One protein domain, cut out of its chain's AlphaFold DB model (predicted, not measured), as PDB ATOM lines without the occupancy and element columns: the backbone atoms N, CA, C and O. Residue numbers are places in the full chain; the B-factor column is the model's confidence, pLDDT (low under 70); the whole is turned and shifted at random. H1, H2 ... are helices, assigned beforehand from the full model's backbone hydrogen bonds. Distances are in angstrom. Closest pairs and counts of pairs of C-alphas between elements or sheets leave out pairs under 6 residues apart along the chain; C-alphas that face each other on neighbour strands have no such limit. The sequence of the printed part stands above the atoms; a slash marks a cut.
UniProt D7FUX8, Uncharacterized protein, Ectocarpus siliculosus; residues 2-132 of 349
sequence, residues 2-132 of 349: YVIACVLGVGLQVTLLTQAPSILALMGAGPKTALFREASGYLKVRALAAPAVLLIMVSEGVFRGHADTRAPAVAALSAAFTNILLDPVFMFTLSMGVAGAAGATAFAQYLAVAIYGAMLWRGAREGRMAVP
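What this domain is: This is residues 2 to 132 of the 349 residues of an uncharacterized protein of Ectocarpus siliculosus (UniProt D7FUX8). Five helices form an elongated bundle: H2 and H3 follow each other nearly end to end between H1 and the long H5, and H4 folds back along H5. The printed part has 131 residues with five named helices, H1 to H5 in order, class all helix. It is only just loose, close to compact, with radius of gyration of the C-alphas 17.0 A and spans of 57 by 32 by 18 A.

How they stand to each other: H1, residues 2 to 26, touches H2, residues 36 to 47, as a hairpin at a shallow tilt of 5 degrees; closest C-alphas Gln 13 and Ala 47, 5.0 A. With residues 2 to 13 alone H1 touches H3, residues 50 to 65; closest C-alphas Gly 9 and Pro 51, 3.9 A. H4, residues 70 to 93, touches H5, residues 97 to 125, as a hairpin at a shallow tilt of 28 degrees; closest C-alphas Met 91 and Gly 97, 4.5 A. H5 touches H2 with residues 98 to 106 alone; closest C-alphas Tyr 42 and Ala 99, 4.2 A. O i to N i+4 pairs are within hydrogen-bond range throughout H2 and H3, 19 of 21 in H1, 18 of 20 in H4, 24 of 25 in H5.

Where its parts are: H1 begins at C-alpha 2 (131.357, 140.640, 92.088); H5, 42.6 A long, ends at C-alpha 125 (150.053, 138.200, 91.564).

The domain as a whole: The printed part has no cut and no long link; residue 132 is under pLDDT 70.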
ATOM      1  N   TYR A   2     131.487 141.806  92.993       88.19
ATOM      2  CA  TYR A   2     131.357 140.640  92.088       88.19
ATOM      3  C   TYR A   2     130.241 139.654  92.475       88.19
ATOM      4  O   TYR A   2     129.450 139.274  91.624       88.19
ATOM      5  N   VAL A   3     130.113 139.306  93.763       88.50
ATOM      6  CA  VAL A   3     129.016 138.442  94.250       88.50
ATOM      7  C   VAL A   3     127.644 139.057  93.958       88.50
ATOM      8  O   VAL A   3     126.761 138.370  93.459       88.50
ATOM      9  N   ILE A   4     127.484 140.360  94.209       88.38
ATOM     10  CA  ILE A   4     126.241 141.094  93.925       88.38
ATOM     11  C   ILE A   4     125.937 141.047  92.422       88.38
ATOM     12  O   ILE A   4     124.811 140.745  92.046       88.38
ATOM     13  N   ALA A   5     126.936 141.274  91.564       90.62
ATOM     14  CA  ALA A   5     126.774 141.184  90.114       90.62
ATOM     15  C   ALA A   5     126.384 139.776  89.644       90.62
ATOM     16  O   ALA A   5     125.505 139.656  88.798       90.62
ATOM     17  N   CYS A   6     126.960 138.714  90.218       93.25
ATOM     18  CA  CYS A   6     126.534 137.343  89.925       93.25
ATOM     19  C   CYS A   6     125.076 137.104  90.332       93.25
ATOM     20  O   CYS A   6     124.301 136.599  89.528       93.25
ATOM     21  N   VAL A   7     124.692 137.482  91.556       94.31
ATOM     22  CA  VAL A   7     123.326 137.276  92.068       94.31
ATOM     23  C   VAL A   7     122.307 138.042  91.227       94.31
ATOM     24  O   VAL A   7     121.329 137.456  90.772       94.31
ATOM     25  N   LEU A   8     122.555 139.327  90.957       93.88
ATOM     26  CA  LEU A   8     121.687 140.139  90.103       93.88
ATOM     27  C   LEU A   8     121.657 139.619  88.662       93.88
ATOM     28  O   LEU A   8     120.606 139.621  88.033       93.88
ATOM     29  N   GLY A   9     122.790 139.142  88.148       96.00
ATOM     30  CA  GLY A   9     122.912 138.653  86.779       96.00
ATOM     31  C   GLY A   9     122.166 137.343  86.564       96.00
ATOM     32  O   GLY A   9     121.443 137.204  85.581       96.00
ATOM     33  N   VAL A  10     122.275 136.414  87.516       97.12
ATOM     34  CA  VAL A  10     121.491 135.172  87.535       97.12
ATOM     35  C   VAL A  10     120.008 135.479  87.757       97.12
ATOM     36  O   VAL A  10     119.164 134.916  87.068       97.12
ATOM     37  N   GLY A  11     119.670 136.415  88.648       97.19
ATOM     38  CA  GLY A  11     118.287 136.862  88.847       97.19
ATOM     39  C   GLY A  11     117.665 137.444  87.573       97.19
ATOM     40  O   GLY A  11     116.537 137.094  87.214       97.19
ATOM     41  N   LEU A  12     118.420 138.265  86.838       96.00
ATOM     42  CA  LEU A  12     118.006 138.810  85.547       96.00
ATOM     43  C   LEU A  12     117.871 137.703  84.493       96.00
ATOM     44  O   LEU A  12     116.867 137.661  83.791       96.00
ATOM     45  N   GLN A  13     118.825 136.773  84.417       97.38
ATOM     46  CA  GLN A  13     118.750 135.606  83.534       97.38
ATOM     47  C   GLN A  13     117.476 134.788  83.784       97.38
ATOM     48  O   GLN A  13     116.738 134.506  82.843       97.38
ATOM     49  N   VAL A  14     117.188 134.429  85.041       97.56
ATOM     50  CA  VAL A  14     115.986 133.661  85.413       97.56
ATOM     51  C   VAL A  14     114.719 134.435  85.062       97.56
ATOM     52  O   VAL A  14     113.790 133.865  84.486       97.56
ATOM     53  N   THR A  15     114.690 135.740  85.338       96.38
ATOM     54  CA  THR A  15     113.565 136.608  84.963       96.38
ATOM     55  C   THR A  15     113.341 136.596  83.453       96.38
ATOM     56  O   THR A  15     112.229 136.344  83.006       96.38
ATOM     57  N   LEU A  16     114.390 136.789  82.651       95.31
ATOM     58  CA  LEU A  16     114.287 136.796  81.190       95.31
ATOM     59  C   LEU A  16     113.854 135.434  80.628       95.31
ATOM     60  O   LEU A  16     113.063 135.391  79.691       95.31
ATOM     61  N   LEU A  17     114.322 134.321  81.201       95.62
ATOM     62  CA  LEU A  17     113.945 132.973  80.759       95.62
ATOM     63  C   LEU A  17     112.484 132.634  81.083       95.62
ATOM     64  O   LEU A  17     111.800 132.029  80.255       95.62
ATOM     65  N   THR A  18     112.008 133.025  82.267       95.94
ATOM     66  CA  THR A  18     110.648 132.717  82.747       95.94
ATOM     67  C   THR A  18     109.597 133.687  82.207       95.94
ATOM     68  O   THR A  18     108.504 133.262  81.844       95.94
ATOM     69  N   GLN A  19     109.933 134.974  82.091       95.50
ATOM     70  CA  GLN A  19     109.030 136.034  81.630       95.50
ATOM     71  C   GLN A  19     109.172 136.358  80.139       95.50
ATOM     72  O   GLN A  19     108.538 137.300  79.666       95.50
ATOM     73  N   ALA A  20     109.948 135.581  79.370       92.62
ATOM     74  CA  ALA A  20     110.092 135.777  77.925       92.62
ATOM     75  C   ALA A  20     108.745 135.965  77.191       92.62
ATOM     76  O   ALA A  20     108.654 136.902  76.399       92.62
ATOM     77  N   PRO A  21     107.681 135.168  77.441       92.88
ATOM     78  CA  PRO A  21     106.402 135.366  76.761       92.88
ATOM     79  C   PRO A  21     105.754 136.719  77.067       92.88
ATOM     80  O   PRO A  21     105.286 137.387  76.148       92.88
ATOM     81  N   SER A  22     105.762 137.132  78.337       93.31
ATOM     82  CA  SER A  22     105.182 138.394  78.804       93.31
ATOM     83  C   SER A  22     105.941 139.594  78.241       93.31
ATOM     84  O   SER A  22     105.338 140.517  77.702       93.31
ATOM     85  N   ILE A  23     107.275 139.555  78.309       91.19
ATOM     86  CA  ILE A  23     108.151 140.617  77.800       91.19
ATOM     87  C   ILE A  23     107.965 140.770  76.288       91.19
ATOM     88  O   ILE A  23     107.753 141.876  75.802       91.19
ATOM     89  N   LEU A  24     107.975 139.664  75.541       91.25
ATOM     90  CA  LEU A  24     107.784 139.711  74.093       91.25
ATOM     91  C   LEU A  24     106.371 140.156  73.707       91.25
ATOM     92  O   LEU A  24     106.216 140.896  72.740       91.25
ATOM     93  N   ALA A  25     105.347 139.777  74.477       88.94
ATOM     94  CA  ALA A  25     103.987 140.268  74.270       88.94
ATOM     95  C   ALA A  25     103.887 141.789  74.449       88.94
ATOM     96  O   ALA A  25     103.270 142.447  73.614       88.94
ATOM     97  N   LEU A  26     104.548 142.351  75.468       87.50
ATOM     98  CA  LEU A  26     104.630 143.805  75.671       87.50
ATOM     99  C   LEU A  26     105.345 144.518  74.514       87.50
ATOM    100  O   LEU A  26     105.011 145.654  74.195       87.50
ATOM    101  N   MET A  27     106.292 143.845  73.858       82.75
ATOM    102  CA  MET A  27     107.014 144.363  72.689       82.75
ATOM    103  C   MET A  27     106.278 144.131  71.356       82.75
ATOM    104  O   MET A  27     106.833 144.403  70.295       82.75
ATOM    105  N   GLY A  28     105.045 143.612  71.384       83.62
ATOM    106  CA  GLY A  28     104.254 143.340  70.179       83.62
ATOM    107  C   GLY A  28     104.601 142.032  69.459       83.62
ATOM    108  O   GLY A  28     104.017 141.733  68.424       83.62
ATOM    109  N   ALA A  29     105.492 141.214  70.021       87.94
ATOM    110  CA  ALA A  29     105.871 139.894  69.522       87.94
ATOM    111  C   ALA A  29     105.292 138.784  70.416       87.94
ATOM    112  O   ALA A  29     106.003 137.875  70.826       87.94
ATOM    113  N   GLY A  30     104.009 138.868  70.783       87.25
ATOM    114  CA  GLY A  30     103.372 137.898  71.684       87.25
ATOM    115  C   GLY A  30     103.209 136.494  71.076       87.25
ATOM    116  O   GLY A  30     103.382 136.333  69.868       87.25
ATOM    117  N   PRO A  31     102.787 135.481  71.865       89.38
ATOM    118  CA  PRO A  31     102.744 134.066  71.456       89.38
ATOM    119  C   PRO A  31     101.984 133.743  70.163       89.38
ATOM    120  O   PRO A  31     102.231 132.713  69.544       89.38
ATOM    121  N   LYS A  32     101.051 134.613  69.763       90.06
ATOM    122  CA  LYS A  32     100.223 134.461  68.558       90.06
ATOM    123  C   LYS A  32     100.870 135.030  67.287       90.06
ATOM    124  O   LYS A  32     100.313 134.875  66.208       90.06
ATOM    125  N   THR A  33     102.002 135.721  67.404       90.38
ATOM    126  CA  THR A  33     102.685 136.353  66.266       90.38
ATOM    127  C   THR A  33     103.635 135.373  65.579       90.38
ATOM    128  O   THR A  33     104.253 134.536  66.236       90.38
ATOM    129  N   ALA A  34     103.804 135.504  64.259       90.38
ATOM    130  CA  ALA A  34     104.749 134.679  63.494       90.38
ATOM    131  C   ALA A  34     106.204 134.829  63.990       90.38
ATOM    132  O   ALA A  34     106.978 133.876  63.951       90.38
ATOM    133  N   LEU A  35     106.543 136.006  64.526       89.69
ATOM    134  CA  LEU A  35     107.870 136.349  65.046       89.69
ATOM    135  C   LEU A  35     108.171 135.728  66.418       89.69
ATOM    136  O   LEU A  35     109.331 135.681  66.824       89.69
ATOM    137  N   PHE A  36     107.161 135.240  67.149       92.44
ATOM    138  CA  PHE A  36     107.336 134.809  68.539       92.44
ATOM    139  C   PHE A  36     108.379 133.708  68.702       92.44
ATOM    140  O   PHE A  36     109.186 133.757  69.627       92.44
ATOM    141  N   ARG A  37     108.369 132.704  67.817       91.44
ATOM    142  CA  ARG A  37     109.285 131.558  67.917       91.44
ATOM    143  C   ARG A  37     110.740 132.013  67.813       91.44
ATOM    144  O   ARG A  37     111.566 131.603  68.625       91.44
ATOM    145  N   GLU A  38     111.027 132.877  66.847       90.75
ATOM    146  CA  GLU A  38     112.366 133.399  66.593       90.75
ATOM    147  C   GLU A  38     112.807 134.376  67.690       90.75
ATOM    148  O   GLU A  38     113.877 134.202  68.276       90.75
ATOM    149  N   ALA A  39     111.941 135.322  68.066       92.19
ATOM    150  CA  ALA A  39     112.213 136.282  69.134       92.19
ATOM    151  C   ALA A  39     112.403 135.604  70.504       92.19
ATOM    152  O   ALA A  39     113.297 135.974  71.263       92.19
ATOM    153  N   SER A  40     111.603 134.579  70.819       93.94
ATOM    154  CA  SER A  40     111.722 133.796  72.056       93.94
ATOM    155  C   SER A  40     113.003 132.969  72.084       93.94
ATOM    156  O   SER A  40     113.694 132.959  73.103       93.94
ATOM    157  N   GLY A  41     113.356 132.321  70.968       93.19
ATOM    158  CA  GLY A  41     114.624 131.603  70.832       93.19
ATOM    159  C   GLY A  41     115.821 132.527  71.050       93.19
ATOM    160  O   GLY A  41     116.672 132.246  71.895       93.19
ATOM    161  N   TYR A  42     115.835 133.674  70.368       94.69
ATOM    162  CA  TYR A  42     116.865 134.695  70.535       94.69
ATOM    163  C   TYR A  42     116.959 135.200  71.979       94.69
ATOM    164  O   TYR A  42     118.037 135.172  72.571       94.69
ATOM    165  N   LEU A  43     115.836 135.620  72.573       95.69
ATOM    166  CA  LEU A  43     115.804 136.190  73.922       95.69
ATOM    167  C   LEU A  43     116.306 135.194  74.971       95.69
ATOM    168  O   LEU A  43     117.084 135.570  75.845       95.69
ATOM    169  N   LYS A  44     115.903 133.922  74.874       95.31
ATOM    170  CA  LYS A  44     116.332 132.879  75.816       95.31
ATOM    171  C   LYS A  44     117.828 132.603  75.728       95.31
ATOM    172  O   LYS A  44     118.477 132.496  76.764       95.31
ATOM    173  N   VAL A  45     118.388 132.533  74.519       96.06
ATOM    174  CA  VAL A  45     119.841 132.381  74.349       96.06
ATOM    175  C   VAL A  45     120.570 133.631  74.846       96.06
ATOM    176  O   VAL A  45     121.546 133.524  75.587       96.06
ATOM    177  N   ARG A  46     120.062 134.828  74.534       96.12
ATOM    178  CA  ARG A  46     120.660 136.096  74.975       96.12
ATOM    179  C   ARG A  46     120.646 136.251  76.496       96.12
ATOM    180  O   ARG A  46     121.604 136.797  77.048       96.12
ATOM    181  N   ALA A  47     119.606 135.749  77.166       96.62
ATOM    182  CA  ALA A  47     119.468 135.770  78.621       96.62
ATOM    183  C   ALA A  47     120.623 135.052  79.334       96.62
ATOM    184  O   ALA A  47     121.013 135.472  80.422       96.62
ATOM    185  N   LEU A  48     121.220 134.029  78.708       96.00
ATOM    186  CA  LEU A  48     122.374 133.311  79.263       96.00
ATOM    187  C   LEU A  48     123.587 134.216  79.480       96.00
ATOM    188  O   LEU A  48     124.423 133.917  80.321       96.00
ATOM    189  N   ALA A  49     123.690 135.330  78.761       96.50
ATOM    190  CA  ALA A  49     124.811 136.243  78.919       96.50
ATOM    191  C   ALA A  49     124.588 137.314  80.003       96.50
ATOM    192  O   ALA A  49     125.506 138.081  80.290       96.50
ATOM    193  N   ALA A  50     123.397 137.401  80.611       96.69
ATOM    194  CA  ALA A  50     123.099 138.417  81.624       96.69
ATOM    195  C   ALA A  50     124.102 138.425  82.804       96.69
ATOM    196  O   ALA A  50     124.553 139.514  83.176       96.69
ATOM    197  N   PRO A  51     124.552 137.270  83.346       97.31
ATOM    198  CA  PRO A  51     125.613 137.252  84.351       97.31
ATOM    199  C   PRO A  51     126.938 137.807  83.825       97.31
ATOM    200  O   PRO A  51     127.606 138.571  84.522       97.31
ATOM    201  N   ALA A  52     127.308 137.463  82.588       97.50
ATOM    202  CA  ALA A  52     128.548 137.930  81.978       97.50
ATOM    203  C   ALA A  52     128.557 139.455  81.801       97.50
ATOM    204  O   ALA A  52     129.550 140.096  82.129       97.50
ATOM    205  N   VAL A  53     127.438 140.048  81.372       96.38
ATOM    206  CA  VAL A  53     127.303 141.506  81.211       96.38
ATOM    207  C   VAL A  53     127.566 142.239  82.529       96.38
ATOM    208  O   VAL A  53     128.372 143.167  82.559       96.38
ATOM    209  N   LEU A  54     126.947 141.815  83.636       95.38
ATOM    210  CA  LEU A  54     127.162 142.485  84.925       95.38
ATOM    211  C   LEU A  54     128.584 142.281  85.461       95.38
ATOM    212  O   LEU A  54     129.156 143.197  86.054       95.38
ATOM    213  N   LEU A  55     129.182 141.111  85.228       95.81
ATOM    214  CA  LEU A  55     130.582 140.853  85.572       95.81
ATOM    215  C   LEU A  55     131.548 141.740  84.776       95.81
ATOM    216  O   LEU A  55     132.500 142.266  85.356       95.81
ATOM    217  N   ILE A  56     131.289 141.940  83.482       96.31
ATOM    218  CA  ILE A  56     132.035 142.880  82.635       96.31
ATOM    219  C   ILE A  56     131.909 144.293  83.202       96.31
ATOM    220  O   ILE A  56     132.930 144.921  83.460       96.31
ATOM    221  N   MET A  57     130.694 144.764  83.501       93.06
ATOM    222  CA  MET A  57     130.484 146.116  84.035       93.06
ATOM    223  C   MET A  57     131.220 146.355  85.362       93.06
ATOM    224  O   MET A  57     131.843 147.405  85.546       93.06
ATOM    225  N   VAL A  58     131.212 145.378  86.278       93.06
ATOM    226  CA  VAL A  58     132.004 145.463  87.517       93.06
ATOM    227  C   VAL A  58     133.501 145.488  87.210       93.06
ATOM    228  O   VAL A  58     134.221 146.302  87.788       93.06
ATOM    229  N   SER A  59     133.971 144.634  86.298       93.75
ATOM    230  CA  SER A  59     135.386 144.567  85.913       93.75
ATOM    231  C   SER A  59     135.863 145.883  85.313       93.75
ATOM    232  O   SER A  59     136.884 146.425  85.734       93.75
ATOM    233  N   GLU A  60     135.091 146.457  84.397       92.25
ATOM    234  CA  GLU A  60     135.373 147.764  83.829       92.25
ATOM    235  C   GLU A  60     135.447 148.858  84.897       92.25
ATOM    236  O   GLU A  60     136.358 149.681  84.859       92.25
ATOM    237  N   GLY A  61     134.534 148.853  85.876       89.88
ATOM    238  CA  GLY A  61     134.586 149.767  87.017       89.88
ATOM    239  C   GLY A  61     135.882 149.633  87.824       89.88
ATOM    240  O   GLY A  61     136.490 150.641  88.184       89.88
ATOM    241  N   VAL A  62     136.355 148.401  88.051       90.31
ATOM    242  CA  VAL A  62     137.623 148.132  88.750       90.31
ATOM    243  C   VAL A  62     138.819 148.667  87.962       90.31
ATOM    244  O   VAL A  62     139.632 149.400  88.528       90.31
ATOM    245  N   PHE A  63     138.936 148.343  86.671       91.56
ATOM    246  CA  PHE A  63     140.067 148.792  85.848       91.56
ATOM    247  C   PHE A  63     140.053 150.311  85.630       91.56
ATOM    248  O   PHE A  63     141.080 150.964  85.829       91.56
ATOM    249  N   ARG A  64     138.883 150.907  85.354       87.25
ATOM    250  CA  ARG A  64     138.723 152.368  85.267       87.25
ATOM    251  C   ARG A  64     139.072 153.062  86.583       87.25
ATOM    252  O   ARG A  64     139.734 154.093  86.552       87.25
ATOM    253  N   GLY A  65     138.729 152.479  87.734       85.75
ATOM    254  CA  GLY A  65     139.124 152.994  89.052       85.75
ATOM    255  C   GLY A  65     140.643 153.035  89.274       85.75
ATOM    256  O   GLY A  65     141.150 153.945  89.926       85.75
ATOM    257  N   HIS A  66     141.389 152.110  88.662       86.62
ATOM    258  CA  HIS A  66     142.859 152.118  88.649       86.62
ATOM    259  C   HIS A  66     143.451 152.997  87.531       86.62
ATOM    260  O   HIS A  66     144.669 153.045  87.364       86.62
ATOM    261  N   ALA A  67     142.604 153.699  86.771       85.31
ATOM    262  CA  ALA A  67     142.953 154.407  85.542       85.31
ATOM    263  C   ALA A  67     143.644 153.532  84.482       85.31
ATOM    264  O   ALA A  67     144.422 154.034  83.670       85.31
ATOM    265  N   ASP A  68     143.340 152.233  84.470       86.38
ATOM    266  CA  ASP A  68     143.716 151.330  83.391       86.38
ATOM    267  C   ASP A  68     142.621 151.349  82.319       86.38
ATOM    268  O   ASP A  68     141.547 150.767  82.473       86.38
ATOM    269  N   THR A  69     142.898 152.051  81.223       83.31
ATOM    270  CA  THR A  69     142.014 152.122  80.053       83.31
ATOM    271  C   THR A  69     142.344 151.072  78.996       83.31
ATOM    272  O   THR A  69     141.556 150.861  78.075       83.31
ATOM    273  N   ARG A  70     143.479 150.372  79.124       89.56
ATOM    274  CA  ARG A  70     143.907 149.354  78.158       89.56
ATOM    275  C   ARG A  70     143.195 148.038  78.403       89.56
ATOM    276  O   ARG A  70     142.766 147.405  77.444       89.56
ATOM    277  N   ALA A  71     143.045 147.641  79.663       90.62
ATOM    278  CA  ALA A  71     142.369 146.397  80.005       90.62
ATOM    279  C   ALA A  71     140.920 146.339  79.487       90.62
ATOM    280  O   ALA A  71     140.588 145.363  78.809       90.62
ATOM    281  N   PRO A  72     140.079 147.379  79.681       91.75
ATOM    282  CA  PRO A  72     138.750 147.388  79.087       91.75
ATOM    283  C   PRO A  72     138.764 147.345  77.558       91.75
ATOM    284  O   PRO A  72     137.986 146.603  76.969       91.75
ATOM    285  N   ALA A  73     139.685 148.071  76.913       92.56
ATOM    286  CA  ALA A  73     139.796 148.083  75.456       92.56
ATOM    287  C   ALA A  73     140.168 146.704  74.885       92.56
ATOM    288  O   ALA A  73     139.554 146.255  73.922       92.56
ATOM    289  N   VAL A  74     141.130 146.003  75.492       95.19
ATOM    290  CA  VAL A  74     141.540 144.658  75.055       95.19
ATOM    291  C   VAL A  74     140.390 143.663  75.189       95.19
ATOM    292  O   VAL A  74     140.140 142.900  74.256       95.19
ATOM    293  N   ALA A  75     139.672 143.675  76.315       95.81
ATOM    294  CA  ALA A  75     138.536 142.783  76.529       95.81
ATOM    295  C   ALA A  75     137.390 143.067  75.541       95.81
ATOM    296  O   ALA A  75     136.876 142.134  74.923       95.81
ATOM    297  N   ALA A  76     137.044 144.343  75.339       93.25
ATOM    298  CA  ALA A  76     136.000 144.759  74.407       93.25
ATOM    299  C   ALA A  76     136.343 144.402  72.953       93.25
ATOM    300  O   ALA A  76     135.516 143.814  72.259       93.25
ATOM    301  N   LEU A  77     137.571 144.684  72.501       96.00
ATOM    302  CA  LEU A  77     138.016 144.340  71.147       96.00
ATOM    303  C   LEU A  77     138.044 142.825  70.937       96.00
ATOM    304  O   LEU A  77     137.552 142.342  69.922       96.00
ATOM    305  N   SER A  78     138.557 142.066  71.905       96.62
ATOM    306  CA  SER A  78     138.594 140.600  71.816       96.62
ATOM    307  C   SER A  78     137.188 140.009  71.718       96.62
ATOM    308  O   SER A  78     136.952 139.120  70.900       96.62
ATOM    309  N   ALA A  79     136.238 140.527  72.505       96.38
ATOM    310  CA  ALA A  79     134.838 140.129  72.421       96.38
ATOM    311  C   ALA A  79     134.218 140.505  71.070       96.38
ATOM    312  O   ALA A  79     133.579 139.661  70.451       96.38
ATOM    313  N   ALA A  80     134.447 141.726  70.580       95.94
ATOM    314  CA  ALA A  80     133.924 142.180  69.295       95.94
ATOM    315  C   ALA A  80     134.439 141.319  68.132       95.94
ATOM    316  O   ALA A  80     133.640 140.813  67.348       95.94
ATOM    317  N   PHE A  81     135.751 141.071  68.055       97.50
ATOM    318  CA  PHE A  81     136.328 140.198  67.029       97.50
ATOM    319  C   PHE A  81     135.797 138.769  67.126       97.50
ATOM    320  O   PHE A  81     135.441 138.175  66.113       97.50
ATOM    321  N   THR A  82     135.696 138.228  68.340       97.06
ATOM    322  CA  THR A  82     135.139 136.885  68.550       97.06
ATOM    323  C   THR A  82     133.688 136.815  68.090       97.06
ATOM    324  O   THR A  82     133.311 135.863  67.419       97.06
ATOM    325  N   ASN A  83     132.878 137.825  68.402       96.94
ATOM    326  CA  ASN A  83     131.484 137.875  67.980       96.94
ATOM    327  C   ASN A  83     131.357 137.949  66.452       96.94
ATOM    328  O   ASN A  83     130.640 137.131  65.887       96.94
ATOM    329  N   ILE A  84     132.133 138.814  65.788       96.62
ATOM    330  CA  ILE A  84     132.165 138.925  64.318       96.62
ATOM    331  C   ILE A  84     132.516 137.584  63.658       96.62
ATOM    332  O   ILE A  84     131.932 137.224  62.639       96.62
ATOM    333  N   LEU A  85     133.466 136.836  64.229       96.69
ATOM    334  CA  LEU A  85     133.876 135.537  63.692       96.69
ATOM    335  C   LEU A  85     132.846 134.434  63.961       96.69
ATOM    336  O   LEU A  85     132.648 133.563  63.116       96.69
ATOM    337  N   LEU A  86     132.208 134.447  65.132       96.75
ATOM    338  CA  LEU A  86     131.283 133.391  65.540       96.75
ATOM    339  C   LEU A  86     129.862 133.578  65.012       96.75
ATOM    340  O   LEU A  86     129.168 132.573  64.870       96.75
ATOM    341  N   ASP A  87     129.433 134.801  64.689       95.38
ATOM    342  CA  ASP A  87     128.086 135.057  64.166       95.38
ATOM    343  C   ASP A  87     127.798 134.212  62.905       95.38
ATOM    344  O   ASP A  87     126.857 133.415  62.946       95.38
ATOM    345  N   PRO A  88     128.617 134.233  61.827       95.75
ATOM    346  CA  PRO A  88     128.368 133.392  60.651       95.75
ATOM    347  C   PRO A  88     128.414 131.887  60.952       95.75
ATOM    348  O   PRO A  88     127.652 131.106  60.378       95.75
ATOM    349  N   VAL A  89     129.294 131.469  61.868       96.94
ATOM    350  CA  VAL A  89     129.441 130.059  62.255       96.94
ATOM    351  C   VAL A  89     128.173 129.575  62.956       96.94
ATOM    352  O   VAL A  89     127.606 128.552  62.577       96.94
ATOM    353  N   PHE A  90     127.685 130.319  63.945       96.38
ATOM    354  CA  PHE A  90     126.525 129.908  64.730       96.38
ATOM    355  C   PHE A  90     125.232 130.060  63.926       96.38
ATOM    356  O   PHE A  90     124.375 129.177  63.966       96.38
ATOM    357  N   MET A  91     125.096 131.145  63.161       94.75
ATOM    358  CA  MET A  91     123.902 131.396  62.356       94.75
ATOM    359  C   MET A  91     123.756 130.384  61.216       94.75
ATOM    360  O   MET A  91     122.694 129.775  61.085       94.75
ATOM    361  N   PHE A  92     124.808 130.196  60.410       94.25
ATOM    362  CA  PHE A  92     124.716 129.451  59.150       94.25
ATOM    363  C   PHE A  92     125.301 128.043  59.243       94.25
ATOM    364  O   PHE A  92     124.649 127.089  58.828       94.25
ATOM    365  N   THR A  93     126.496 127.878  59.819       94.50
ATOM    366  CA  THR A  93     127.159 126.555  59.857       94.50
ATOM    367  C   THR A  93     126.462 125.612  60.835       94.50
ATOM    368  O   THR A  93     126.202 124.458  60.509       94.50
ATOM    369  N   LEU A  94     126.098 126.112  62.019       94.50
ATOM    370  CA  LEU A  94     125.340 125.354  63.020       94.50
ATOM    371  C   LEU A  94     123.819 125.431  62.814       94.50
ATOM    372  O   LEU A  94     123.073 124.831  63.584       94.50
ATOM    373  N   SER A  95     123.354 126.163  61.794       91.56
ATOM    374  CA  SER A  95     121.930 126.316  61.461       91.56
ATOM    375  C   SER A  95     121.056 126.781  62.640       91.56
ATOM    376  O   SER A  95     119.886 126.413  62.744       91.56
ATOM    377  N   MET A  96     121.601 127.605  63.545       91.62
ATOM    378  CA  MET A  96     120.866 128.117  64.712       91.62
ATOM    379  C   MET A  96     120.040 129.378  64.397       91.62
ATOM    380  O   MET A  96     119.330 129.882  65.272       91.62
ATOM    381  N   GLY A  97     120.143 129.917  63.177       91.12
ATOM    382  CA  GLY A  97     119.446 131.137  62.763       91.12
ATOM    383  C   GLY A  97     119.792 132.332  63.656       91.12
ATOM    384  O   GLY A  97     120.910 132.440  64.160       91.12
ATOM    385  N   VAL A  98     118.824 133.218  63.904       91.31
ATOM    386  CA  VAL A  98     119.025 134.427  64.726       91.31
ATOM    387  C   VAL A  98     119.409 134.092  66.174       91.31
ATOM    388  O   VAL A  98     120.222 134.797  66.771       91.31
ATOM    389  N   ALA A  99     118.940 132.970  66.731       93.75
ATOM    390  CA  ALA A  99     119.382 132.503  68.050       93.75
ATOM    391  C   ALA A  99     120.892 132.184  68.093       93.75
ATOM    392  O   ALA A  99     121.521 132.331  69.142       93.75
ATOM    393  N   GLY A 100     121.488 131.821  66.951       94.38
ATOM    394  CA  GLY A 100     122.933 131.676  66.787       94.38
ATOM    395  C   GLY A 100     123.699 132.972  67.058       94.38
ATOM    396  O   GLY A 100     124.680 132.942  67.798       94.38
ATOM    397  N   ALA A 101     123.209 134.115  66.567       94.56
ATOM    398  CA  ALA A 101     123.822 135.426  66.815       94.56
ATOM    399  C   ALA A 101     123.802 135.802  68.311       94.56
ATOM    400  O   ALA A 101     124.799 136.264  68.877       94.56
ATOM    401  N   ALA A 102     122.690 135.522  69.008       95.94
ATOM    402  CA  ALA A 102     122.631 135.673  70.465       95.94
ATOM    403  C   ALA A 102     123.662 134.784  71.178       95.94
ATOM    404  O   ALA A 102     124.278 135.219  72.154       95.94
ATOM    405  N   GLY A 103     123.852 133.551  70.698       96.69
ATOM    406  CA  GLY A 103     124.810 132.593  71.251       96.69
ATOM    407  C   GLY A 103     126.261 133.032  71.061       96.69
ATOM    408  O   GLY A 103     127.037 133.006  72.015       96.69
ATOM    409  N   ALA A 104     126.611 133.506  69.866       97.38
ATOM    410  CA  ALA A 104     127.929 134.054  69.562       97.38
ATOM    411  C   ALA A 104     128.233 135.296  70.418       97.38
ATOM    412  O   ALA A 104     129.316 135.404  70.998       97.38
ATOM    413  N   THR A 105     127.249 136.185  70.595       96.50
ATOM    414  CA  THR A 105     127.359 137.343  71.500       96.50
ATOM    415  C   THR A 105     127.577 136.906  72.951       96.50
ATOM    416  O   THR A 105     128.437 137.447  73.650       96.50
ATOM    417  N   ALA A 106     126.808 135.920  73.426       97.06
ATOM    418  CA  ALA A 106     126.936 135.395  74.781       97.06
ATOM    419  C   ALA A 106     128.327 134.793  75.015       97.06
ATOM    420  O   ALA A 106     128.974 135.099  76.018       97.06
ATOM    421  N   PHE A 107     128.818 133.999  74.061       97.81
ATOM    422  CA  PHE A 107     130.155 133.420  74.104       97.81
ATOM    423  C   PHE A 107     131.242 134.501  74.172       97.81
ATOM    424  O   PHE A 107     132.111 134.450  75.042       97.81
ATOM    425  N   ALA A 108     131.161 135.523  73.316       98.00
ATOM    426  CA  ALA A 108     132.092 136.647  73.319       98.00
ATOM    427  C   ALA A 108     132.114 137.403  74.663       98.00
ATOM    428  O   ALA A 108     133.179 137.802  75.138       98.00
ATOM    429  N   GLN A 109     130.962 137.558  75.320       97.56
ATOM    430  CA  GLN A 109     130.877 138.177  76.648       97.56
ATOM    431  C   GLN A 109     131.520 137.299  77.730       97.56
ATOM    432  O   GLN A 109     132.260 137.805  78.573       97.56
ATOM    433  N   TYR A 110     131.328 135.980  77.691       98.06
ATOM    434  CA  TYR A 110     132.031 135.079  78.609       98.06
ATOM    435  C   TYR A 110     133.547 135.049  78.368       98.06
ATOM    436  O   TYR A 110     134.312 134.997  79.333       98.06
ATOM    437  N   LEU A 111     133.996 135.175  77.116       97.81
ATOM    438  CA  LEU A 111     135.411 135.369  76.807       97.81
ATOM    439  C   LEU A 111     135.945 136.670  77.428       97.81
ATOM    440  O   LEU A 111     137.006 136.648  78.051       97.81
ATOM    441  N   ALA A 112     135.213 137.784  77.335       97.62
ATOM    442  CA  ALA A 112     135.603 139.030  78.002       97.62
ATOM    443  C   ALA A 112     135.709 138.864  79.525       97.62
ATOM    444  O   ALA A 112     136.683 139.327  80.120       97.62
ATOM    445  N   VAL A 113     134.764 138.159  80.163       97.25
ATOM    446  CA  VAL A 113     134.840 137.829  81.599       97.25
ATOM    447  C   VAL A 113     136.106 137.029  81.913       97.25
ATOM    448  O   VAL A 113     136.791 137.334  82.890       97.25
ATOM    449  N   ALA A 114     136.457 136.042  81.084       96.94
ATOM    450  CA  ALA A 114     137.680 135.262  81.254       96.94
ATOM    451  C   ALA A 114     138.944 136.131  81.117       96.94
ATOM    452  O   ALA A 114     139.857 136.017  81.938       96.94
ATOM    453  N   ILE A 115     138.979 137.045  80.140       96.75
ATOM    454  CA  ILE A 115     140.078 138.004  79.953       96.75
ATOM    455  C   ILE A 115     140.212 138.906  81.183       96.75
ATOM    456  O   ILE A 115     141.301 138.995  81.753       96.75
ATOM    457  N   TYR A 116     139.124 139.521  81.657       95.75
ATOM    458  CA  TYR A 116     139.159 140.333  82.876       95.75
ATOM    459  C   TYR A 116     139.619 139.527  84.089       95.75
ATOM    460  O   TYR A 116     140.462 140.001  84.849       95.75
ATOM    461  N   GLY A 117     139.130 138.295  84.251       93.56
ATOM    462  CA  GLY A 117     139.561 137.387  85.312       93.56
ATOM    463  C   GLY A 117     141.068 137.119  85.272       93.56
ATOM    464  O   GLY A 117     141.740 137.236  86.299       93.56
ATOM    465  N   ALA A 118     141.622 136.844  84.089       93.31
ATOM    466  CA  ALA A 118     143.056 136.641  83.895       93.31
ATOM    467  C   ALA A 118     143.874 137.910  84.196       93.31
ATOM    468  O   ALA A 118     144.925 137.835  84.840       93.31
ATOM    469  N   MET A 119     143.389 139.086  83.783       93.44
ATOM    470  CA  MET A 119     144.047 140.368  84.054       93.44
ATOM    471  C   MET A 119     144.022 140.725  85.546       93.44
ATOM    472  O   MET A 119     145.044 141.151  86.084       93.44
ATOM    473  N   LEU A 120     142.902 140.488  86.234       91.62
ATOM    474  CA  LEU A 120     142.779 140.675  87.685       91.62
ATOM    475  C   LEU A 120     143.682 139.711  88.450       91.62
ATOM    476  O   LEU A 120     144.368 140.114  89.387       91.62
ATOM    477  N   TRP A 121     143.727 138.446  88.031       88.69
ATOM    478  CA  TRP A 121     144.606 137.441  88.621       88.69
ATOM    479  C   TRP A 121     146.083 137.810  88.465       88.69
ATOM    480  O   TRP A 121     146.854 137.741  89.426       88.69
ATOM    481  N   ARG A 122     146.479 138.255  87.269       88.75
ATOM    482  CA  ARG A 122     147.838 138.729  87.001       88.75
ATOM    483  C   ARG A 122     148.167 139.972  87.832       88.75
ATOM    484  O   ARG A 122     149.207 139.995  88.486       88.75
ATOM    485  N   GLY A 123     147.260 140.948  87.888       87.12
ATOM    486  CA  GLY A 123     147.406 142.155  88.704       87.12
ATOM    487  C   GLY A 123     147.529 141.860  90.204       87.12
ATOM    488  O   GLY A 123     148.339 142.494  90.882       87.12
ATOM    489  N   ALA A 124     146.797 140.862  90.707       85.44
ATOM    490  CA  ALA A 124     146.903 140.389  92.087       85.44
ATOM    491  C   ALA A 124     148.253 139.708  92.366       85.44
ATOM    492  O   ALA A 124     148.896 139.994  93.376       85.44
ATOM    493  N   ARG A 125     148.733 138.853  91.451       84.94
ATOM    494  CA  ARG A 125     150.053 138.200  91.564       84.94
ATOM    495  C   ARG A 125     151.216 139.186  91.531       84.94
ATOM    496  O   ARG A 125     152.203 138.994  92.233       84.94
ATOM    497  N   GLU A 126     151.095 140.231  90.721       84.38
ATOM    498  CA  GLU A 126     152.091 141.297  90.584       84.38
ATOM    499  C   GLU A 126     151.993 142.346  91.713       84.38
ATOM    500  O   GLU A 126     152.789 143.281  91.741       84.38
ATOM    501  N   GLY A 127     151.028 142.214  92.634       79.75
ATOM    502  CA  GLY A 127     150.827 143.134  93.757       79.75
ATOM    503  C   GLY A 127     150.300 144.517  93.361       79.75
ATOM    504  O   GLY A 127     150.339 145.434  94.176       79.75
ATOM    505  N   ARG A 128     149.809 144.688  92.124       81.31
ATOM    506  CA  ARG A 128     149.251 145.964  91.634       81.31
ATOM    507  C   ARG A 128     147.796 146.177  92.042       81.31
ATOM    508  O   ARG A 128     147.336 147.313  92.046       81.31
ATOM    509  N   MET A 129     147.071 145.095  92.330       81.75
ATOM    510  CA  MET A 129     145.645 145.119  92.659       81.75
ATOM    511  C   MET A 129     145.360 144.241  93.877       81.75
ATOM    512  O   MET A 129     145.778 143.086  93.930       81.75
ATOM    513  N   ALA A 130     144.608 144.770  94.841       73.56
ATOM    514  CA  ALA A 130     144.130 143.999  95.982       73.56
ATOM    515  C   ALA A 130     142.817 143.294  95.609       73.56
ATOM    516  O   ALA A 130     141.750 143.906  95.615       73.56
ATOM    517  N   VAL A 131     142.897 142.006  95.254       72.50
ATOM    518  CA  VAL A 131     141.724 141.198  94.887       72.50
ATOM    519  C   VAL A 131     141.492 140.130  95.962       72.50
ATOM    520  O   VAL A 131     142.295 139.205  96.062       72.50
ATOM    521  N   PRO A 132     140.405 140.202  96.752       63.03
ATOM    522  CA  PRO A 132     140.212 139.327  97.914       63.03
ATOM    523  C   PRO A 132     140.072 137.833  97.568       63.03
ATOM    524  O   PRO A 132     140.353 136.986  98.409       63.03
TER     525      PRO A 132